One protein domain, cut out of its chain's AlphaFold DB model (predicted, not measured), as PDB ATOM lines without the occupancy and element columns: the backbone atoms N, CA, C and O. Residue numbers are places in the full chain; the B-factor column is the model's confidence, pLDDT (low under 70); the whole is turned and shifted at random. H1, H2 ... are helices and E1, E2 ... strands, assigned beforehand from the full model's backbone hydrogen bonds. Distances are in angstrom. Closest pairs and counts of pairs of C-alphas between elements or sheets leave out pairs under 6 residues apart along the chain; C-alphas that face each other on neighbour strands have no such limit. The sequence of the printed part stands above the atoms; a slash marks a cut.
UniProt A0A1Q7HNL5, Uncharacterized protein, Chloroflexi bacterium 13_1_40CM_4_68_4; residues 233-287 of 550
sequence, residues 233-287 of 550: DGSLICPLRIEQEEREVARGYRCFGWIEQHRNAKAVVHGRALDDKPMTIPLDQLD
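Overview. This is residues 233 to 287 of the 550 residues of an uncharacterized protein of Chloroflexi bacterium 13_1_40CM_4_68_4 (UniProt A0A1Q7HNL5). A strongly twisted sheet of four antiparallel strands has one short helix, H1, over a face at its E2 and E1 end. The long strand E1 bends sharply at residue 240 and pairs with E2 and E3, while E4 lines the other edge. The printed part has 55 residues, with four named strands and one named helix in the order E1, E2, H1, E3, E4; the class is mixed, helices and strands, and the sheet's order is E2, E1, E3, E4. The whole is compact, with a radius of gyration of the C-alphas of 10.3 A, and spans 27 by 20 by 19 A.

Along the chain. Find C-alpha 236 at (193.273, 221.049, 187.449); from there E1 runs through residues 236 to 244, 21.0 A long, with a bend of 77 degrees at residue 240. Next come E2, residues 247 to 251, 11.3 A, and H1, residues 254 to 261, 11.1 A. E3, residues 268 to 272, measures 13.2 A, and E4, residues 278 to 282, 13.9 A, ends at C-alpha 282 at (186.270, 209.553, 185.882).

Arrangement. Look at the hairpin of E1 and E2: N 242 and O 250 are 2.8 A apart, within hydrogen-bond range. Between E1 and E3, N 240 and O 270 are 2.8 A apart; in the hairpin of E3 and E4, N 269 and O 281 are 2.8 A apart. E2 and E4 are edge strands, apart from each other. H1 is on the sheet at a height of 8.4 A and stands up from it at 54 degrees, over E2 and only just over E1, on which 3 of its C-alphas fall. The closest C-alphas of H1 and E1 are those of Cys 255 and Arg 241, 6.2 A. E2, H1 and E3 form a split strand-helix-strand unit, two strands running the same way with E1 between them, and its crossover is right-handed. In H1 every O i to N i+4 pair is within hydrogen-bond range.

Size, cuts and confidence. The two C-alphas farthest apart, of Glu 245 and Asp 275, are 28.8 A apart. The printed part has no cut and no long link. The mean pLDDT of the printed part is 96.9, and no printed residue is under 70.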
ATOM      1  N   ASP A 233     191.670 215.444 194.084       95.62
ATOM      2  CA  ASP A 233     193.089 215.409 194.467       95.62
ATOM      3  C   ASP A 233     193.786 216.784 194.388       95.62
ATOM      4  O   ASP A 233     194.971 216.906 194.692       95.62
ATOM      5  N   GLY A 234     193.052 217.836 194.010       96.06
ATOM      6  CA  GLY A 234     193.532 219.212 193.952       96.06
ATOM      7  C   GLY A 234     194.163 219.622 192.621       96.06
ATOM      8  O   GLY A 234     194.436 220.816 192.448       96.06
ATOM      9  N   SER A 235     194.361 218.694 191.680       96.94
ATOM     10  CA  SER A 235     194.808 219.016 190.323       96.94
ATOM     11  C   SER A 235     193.735 219.766 189.510       96.94
ATOM     12  O   SER A 235     192.608 219.997 189.957       96.94
ATOM     13  N   LEU A 236     194.129 220.263 188.335       98.25
ATOM     14  CA  LEU A 236     193.273 221.049 187.449       98.25
ATOM     15  C   LEU A 236     193.204 220.392 186.077       98.25
ATOM     16  O   LEU A 236     194.238 220.071 185.488       98.25
ATOM     17  N   ILE A 237     191.987 220.264 185.553       98.31
ATOM     18  CA  ILE A 237     191.717 219.698 184.234       98.31
ATOM     19  C   ILE A 237     190.846 220.642 183.409       98.31
ATOM     20  O   ILE A 237     189.780 221.070 183.844       98.31
ATOM     21  N   CYS A 238     191.293 220.935 182.193       98.38
ATOM     22  CA  CYS A 238     190.527 221.610 181.155       98.38
ATOM     23  C   CYS A 238     189.847 220.538 180.280       98.38
ATOM     24  O   CYS A 238     190.568 219.851 179.545       98.38
ATOM     25  N   PRO A 239     188.517 220.337 180.358       98.06
ATOM     26  CA  PRO A 239     187.830 219.286 179.606       98.06
ATOM     27  C   PRO A 239     187.904 219.515 178.092       98.06
ATOM     28  O   PRO A 239     187.700 220.628 177.619       98.06
ATOM     29  N   LEU A 240     188.164 218.445 177.342       97.62
ATOM     30  CA  LEU A 240     188.170 218.418 175.875       97.62
ATOM     31  C   LEU A 240     186.970 217.660 175.321       97.62
ATOM     32  O   LEU A 240     186.350 218.083 174.351       97.62
ATOM     33  N   ARG A 241     186.700 216.490 175.898       98.44
ATOM     34  CA  ARG A 241     185.643 215.580 175.465       98.44
ATOM     35  C   ARG A 241     185.230 214.677 176.615       98.44
ATOM     36  O   ARG A 241     186.006 214.447 177.546       98.44
ATOM     37  N   ILE A 242     184.018 214.160 176.526       98.62
ATOM     38  CA  ILE A 242     183.423 213.299 177.540       98.62
ATOM     39  C   ILE A 242     182.930 212.030 176.869       98.62
ATOM     40  O   ILE A 242     182.234 212.095 175.855       98.62
ATOM     41  N   GLU A 243     183.280 210.894 177.458       98.38
ATOM     42  CA  GLU A 243     182.810 209.580 177.044       98.38
ATOM     43  C   GLU A 243     181.867 208.985 178.091       98.38
ATOM     44  O   GLU A 243     182.144 209.014 179.289       98.38
ATOM     45  N   GLN A 244     180.768 208.401 177.632       97.50
ATOM     46  CA  GLN A 244     179.859 207.595 178.436       97.50
ATOM     47  C   GLN A 244     179.508 206.350 177.624       97.50
ATOM     48  O   GLN A 244     179.152 206.468 176.456       97.50
ATOM     49  N   GLU A 245     179.624 205.165 178.230       94.25
ATOM     50  CA  GLU A 245     179.341 203.887 177.549       94.25
ATOM     51  C   GLU A 245     180.095 203.749 176.209       94.25
ATOM     52  O   GLU A 245     179.514 203.390 175.187       94.25
ATOM     53  N   GLU A 246     181.389 204.097 176.209       92.12
ATOM     54  CA  GLU A 246     182.278 204.059 175.030       92.12
ATOM     55  C   GLU A 246     181.840 204.967 173.864       92.12
ATOM     56  O   GLU A 246     182.329 204.847 172.740       92.12
ATOM     57  N   ARG A 247     180.926 205.910 174.117       96.44
ATOM     58  CA  ARG A 247     180.471 206.901 173.142       96.44
ATOM     59  C   ARG A 247     180.840 208.297 173.594       96.44
ATOM     60  O   ARG A 247     180.659 208.660 174.755       96.44
ATOM     61  N   GLU A 248     181.314 209.106 172.656       98.00
ATOM     62  CA  GLU A 248     181.491 210.532 172.901       98.00
ATOM     63  C   GLU A 248     180.123 211.209 173.025       98.00
ATOM     64  O   GLU A 248     179.310 211.170 172.101       98.00
ATOM     65  N   VAL A 249     179.876 211.827 174.180       98.25
ATOM     66  CA  VAL A 249     178.612 212.512 174.496       98.25
ATOM     67  C   VAL A 249     178.747 214.031 174.492       98.25
ATOM     68  O   VAL A 249     177.751 214.738 174.344       98.25
ATOM     69  N   ALA A 250     179.968 214.550 174.626       98.31
ATOM     70  CA  ALA A 250     180.251 215.975 174.518       98.31
ATOM     71  C   ALA A 250     181.695 216.225 174.079       98.31
ATOM     72  O   ALA A 250     182.601 215.469 174.432       98.31
ATOM     73  N   ARG A 251     181.906 217.336 173.368       98.56
ATOM     74  CA  ARG A 251     183.213 217.812 172.905       98.56
ATOM     75  C   ARG A 251     183.294 219.333 172.932       98.56
ATOM     76  O   ARG A 251     182.298 220.027 172.691       98.56
ATOM     77  N   GLY A 252     184.493 219.824 173.212       98.38
ATOM     78  CA  GLY A 252     184.842 221.228 173.269       98.38
ATOM     79  C   GLY A 252     183.972 221.989 174.260       98.38
ATOM     80  O   GLY A 252     183.756 221.544 175.386       98.38
ATOM     81  N   TYR A 253     183.427 223.130 173.837       98.44
ATOM     82  CA  TYR A 253     182.596 223.973 174.702       98.44
ATOM     83  C   TYR A 253     181.362 223.242 175.263       98.44
ATOM     84  O   TYR A 253     180.859 223.599 176.326       98.44
ATOM     85  N   ARG A 254     180.878 222.190 174.587       98.38
ATOM     86  CA  ARG A 254     179.691 221.430 175.013       98.38
ATOM     87  C   ARG A 254     179.950 220.598 176.270       98.38
ATOM     88  O   ARG A 254     178.998 220.195 176.933       98.38
ATOM     89  N   CYS A 255     181.216 220.354 176.621       98.69
ATOM     90  CA  CYS A 255     181.575 219.641 177.844       98.69
ATOM     91  C   CYS A 255     181.070 220.359 179.102       98.69
ATOM     92  O   CYS A 255     180.629 219.688 180.031       98.69
ATOM     93  N   PHE A 256     181.092 221.695 179.125       98.00
ATOM     94  CA  PHE A 256     180.728 222.487 180.303       98.00
ATOM     95  C   PHE A 256     179.265 222.273 180.710       98.00
ATOM     96  O   PHE A 256     178.991 221.754 181.794       98.00
ATOM     97  N   GLY A 257     178.328 222.570 179.805       96.75
ATOM     98  CA  GLY A 257     176.905 222.321 180.028       96.75
ATOM     99  C   GLY A 257     176.582 220.846 180.291       96.75
ATOM    100  O   GLY A 257     175.762 220.548 181.160       96.75
ATOM    101  N   TRP A 258     177.257 219.910 179.609       98.25
ATOM    102  CA  TRP A 258     177.033 218.479 179.829       98.25
ATOM    103  C   TRP A 258     177.416 218.049 181.253       98.25
ATOM    104  O   TRP A 258     176.609 217.396 181.917       98.25
ATOM    105  N   ILE A 259     178.593 218.458 181.753       98.06
ATOM    106  CA  ILE A 259     179.067 218.150 183.119       98.06
ATOM    107  C   ILE A 259     178.075 218.669 184.161       98.06
ATOM    108  O   ILE A 259     177.725 217.959 185.104       98.06
ATOM    109  N   GLU A 260     177.599 219.902 183.989       95.19
ATOM    110  CA  GLU A 260     176.676 220.532 184.933       95.19
ATOM    111  C   GLU A 260     175.313 219.832 185.000       95.19
ATOM    112  O   GLU A 260     174.721 219.770 186.079       95.19
ATOM    113  N   GLN A 261     174.838 219.286 183.877       96.81
ATOM    114  CA  GLN A 261     173.565 218.562 183.775       96.81
ATOM    115  C   GLN A 261     173.669 217.102 184.241       96.81
ATOM    116  O   GLN A 261     172.679 216.532 184.699       96.81
ATOM    117  N   HIS A 262     174.860 216.503 184.173       97.25
ATOM    118  CA  HIS A 262     175.083 215.071 184.400       97.25
ATOM    119  C   HIS A 262     176.051 214.798 185.556       97.25
ATOM    120  O   HIS A 262     176.813 213.838 185.516       97.25
ATOM    121  N   ARG A 263     176.003 215.610 186.622       94.69
ATOM    122  CA  ARG A 263     176.959 215.577 187.752       94.69
ATOM    123  C   ARG A 263     177.211 214.193 188.368       94.69
ATOM    124  O   ARG A 263     178.289 213.959 188.899       94.69
ATOM    125  N   ASN A 264     176.221 213.301 188.308       93.62
ATOM    126  CA  ASN A 264     176.266 211.953 188.890       93.62
ATOM    127  C   ASN A 264     176.379 210.834 187.835       93.62
ATOM    128  O   ASN A 264     176.200 209.660 188.163       93.62
ATOM    129  N   ALA A 265     176.605 211.171 186.564       95.25
ATOM    130  CA  ALA A 265     176.724 210.180 185.505       95.25
ATOM    131  C   ALA A 265     178.036 209.396 185.610       95.25
ATOM    132  O   ALA A 265     179.080 209.915 186.006       95.25
ATOM    133  N   LYS A 266     177.991 208.129 185.191       97.25
ATOM    134  CA  LYS A 266     179.189 207.307 185.001       97.25
ATOM    135  C   LYS A 266     179.811 207.648 183.651       97.25
ATOM    136  O   LYS A 266     179.465 207.041 182.642       97.25
ATOM    137  N   ALA A 267     180.694 208.635 183.644       98.31
ATOM    138  CA  ALA A 267     181.381 209.102 182.447       98.31
ATOM    139  C   ALA A 267     182.870 209.328 182.708       98.31
ATOM    140  O   ALA A 267     183.314 209.408 183.856       98.31
ATOM    141  N   VAL A 268     183.633 209.438 181.628       98.56
ATOM    142  CA  VAL A 268     185.066 209.712 181.622       98.56
ATOM    143  C   VAL A 268     185.298 211.074 180.983       98.56
ATOM    144  O   VAL A 268     184.813 211.358 179.890       98.56
ATOM    145  N   VAL A 269     186.046 211.927 181.675       98.56
ATOM    146  CA  VAL A 269     186.467 213.239 181.195       98.56
ATOM    147  C   VAL A 269     187.885 213.116 180.659       98.56
ATOM    148  O   VAL A 269     188.818 212.801 181.400       98.56
ATOM    149  N   HIS A 270     188.055 213.412 179.375       98.50
ATOM    150  CA  HIS A 270     189.366 213.588 178.768       98.50
ATOM    151  C   HIS A 270     189.637 215.077 178.629       98.50
ATOM    152  O   HIS A 270     188.812 215.829 178.106       98.50
ATOM    153  N   GLY A 271     190.804 215.509 179.076       97.69
ATOM    154  CA  GLY A 271     191.177 216.909 179.116       97.69
ATOM    155  C   GLY A 271     192.680 217.102 179.127       97.69
ATOM    156  O   GLY A 271     193.460 216.203 178.797       97.69
ATOM    157  N   ARG A 272     193.086 218.309 179.506       96.12
ATOM    158  CA  ARG A 272     194.492 218.679 179.663       96.12
ATOM    159  C   ARG A 272     194.716 219.420 180.967       96.12
ATOM    160  O   ARG A 272     193.878 220.224 181.370       96.12
ATOM    161  N   ALA A 273     195.862 219.186 181.588       96.19
ATOM    162  CA  ALA A 273     196.346 220.018 182.678       96.19
ATOM    163  C   ALA A 273     196.763 221.414 182.168       96.19
ATOM    164  O   ALA A 273     196.790 221.682 180.962       96.19
ATOM    165  N   LEU A 274     197.097 222.323 183.090       94.56
ATOM    166  CA  LEU A 274     197.556 223.675 182.738       94.56
ATOM    167  C   LEU A 274     198.916 223.686 182.026       94.56
ATOM    168  O   LEU A 274     199.159 224.566 181.209       94.56
ATOM    169  N   ASP A 275     199.769 222.693 182.282       90.19
ATOM    170  CA  ASP A 275     201.017 222.467 181.538       90.19
ATOM    171  C   ASP A 275     200.787 221.732 180.202       90.19
ATOM    172  O   ASP A 275     201.731 221.266 179.564       90.19
ATOM    173  N   ASP A 276     199.519 221.632 179.788       91.38
ATOM    174  CA  ASP A 276     199.028 221.016 178.560       91.38
ATOM    175  C   ASP A 276     199.191 219.492 178.468       91.38
ATOM    176  O   ASP A 276     198.831 218.901 177.444       91.38
ATOM    177  N   LYS A 277     199.656 218.820 179.531       92.75
ATOM    178  CA  LYS A 277     199.720 217.354 179.555       92.75
ATOM    179  C   LYS A 277     198.320 216.737 179.457       92.75
ATOM    180  O   LYS A 277     197.403 217.213 180.135       92.75
ATOM    181  N   PRO A 278     198.134 215.671 178.655       95.56
ATOM    182  CA  PRO A 278     196.875 214.937 178.613       95.56
ATOM    183  C   PRO A 278     196.498 214.390 179.990       95.56
ATOM    184  O   PRO A 278     197.344 213.867 180.714       95.56
ATOM    185  N   MET A 279     195.215 214.476 180.327       97.12
ATOM    186  CA  MET A 279     194.653 213.952 181.567       97.12
ATOM    187  C   MET A 279     193.330 213.247 181.258       97.12
ATOM    188  O   MET A 279     192.520 213.754 180.486       97.12
ATOM    189  N   THR A 280     193.118 212.065 181.832       98.25
ATOM    190  CA  THR A 280     191.859 211.315 181.718       98.25
ATOM    191  C   THR A 280     191.438 210.873 183.105       98.25
ATOM    192  O   THR A 280     192.221 210.225 183.797       98.25
ATOM    193  N   ILE A 281     190.221 211.228 183.507       98.25
ATOM    194  CA  ILE A 281     189.689 210.923 184.836       98.25
ATOM    195  C   ILE A 281     188.213 210.516 184.748       98.25
ATOM    196  O   ILE A 281     187.503 210.977 183.852       98.25
ATOM    197  N   PRO A 282     187.707 209.701 185.682       98.12
ATOM    198  CA  PRO A 282     186.270 209.553 185.882       98.12
ATOM    199  C   PRO A 282     185.617 210.894 186.259       98.12
ATOM    200  O   PRO A 282     186.222 211.707 186.958       98.12
ATOM    201  N   LEU A 283     184.370 211.121 185.837       98.19
ATOM    202  CA  LEU A 283     183.619 212.346 186.141       98.19
ATOM    203  C   LEU A 283     183.484 212.589 187.650       98.19
ATOM    204  O   LEU A 283     183.559 213.731 188.100       98.19
ATOM    205  N   ASP A 284     183.325 211.521 188.434       97.00
ATOM    206  CA  ASP A 284     183.174 211.606 189.887       97.00
ATOM    207  C   ASP A 284     184.434 212.101 190.613       97.00
ATOM    208  O   ASP A 284     184.347 212.474 191.781       97.00
ATOM    209  N   GLN A 285     185.583 212.179 189.931       97.94
ATOM    210  CA  GLN A 285     186.809 212.777 190.456       97.94
ATOM    211  C   GLN A 285     186.836 214.300 190.322       97.94
ATOM    212  O   GLN A 285     187.707 214.935 190.916       97.94
ATOM    213  N   LEU A 286     185.908 214.912 189.582       97.81
ATOM    214  CA  LEU A 286     185.752 216.363 189.593       97.81
ATOM    215  C   LEU A 286     185.163 216.828 190.928       97.81
ATOM    216  O   LEU A 286     184.182 216.278 191.433       97.81
ATOM    217  N   ASP A 287     185.735 217.891 191.482       96.62
ATOM    218  CA  ASP A 287     185.157 218.623 192.601       96.62
ATOM    219  C   ASP A 287     184.232 219.724 192.072       96.62
ATOM    220  O   ASP A 287     184.595 220.892 191.942       96.62
TER     221      ASP A 287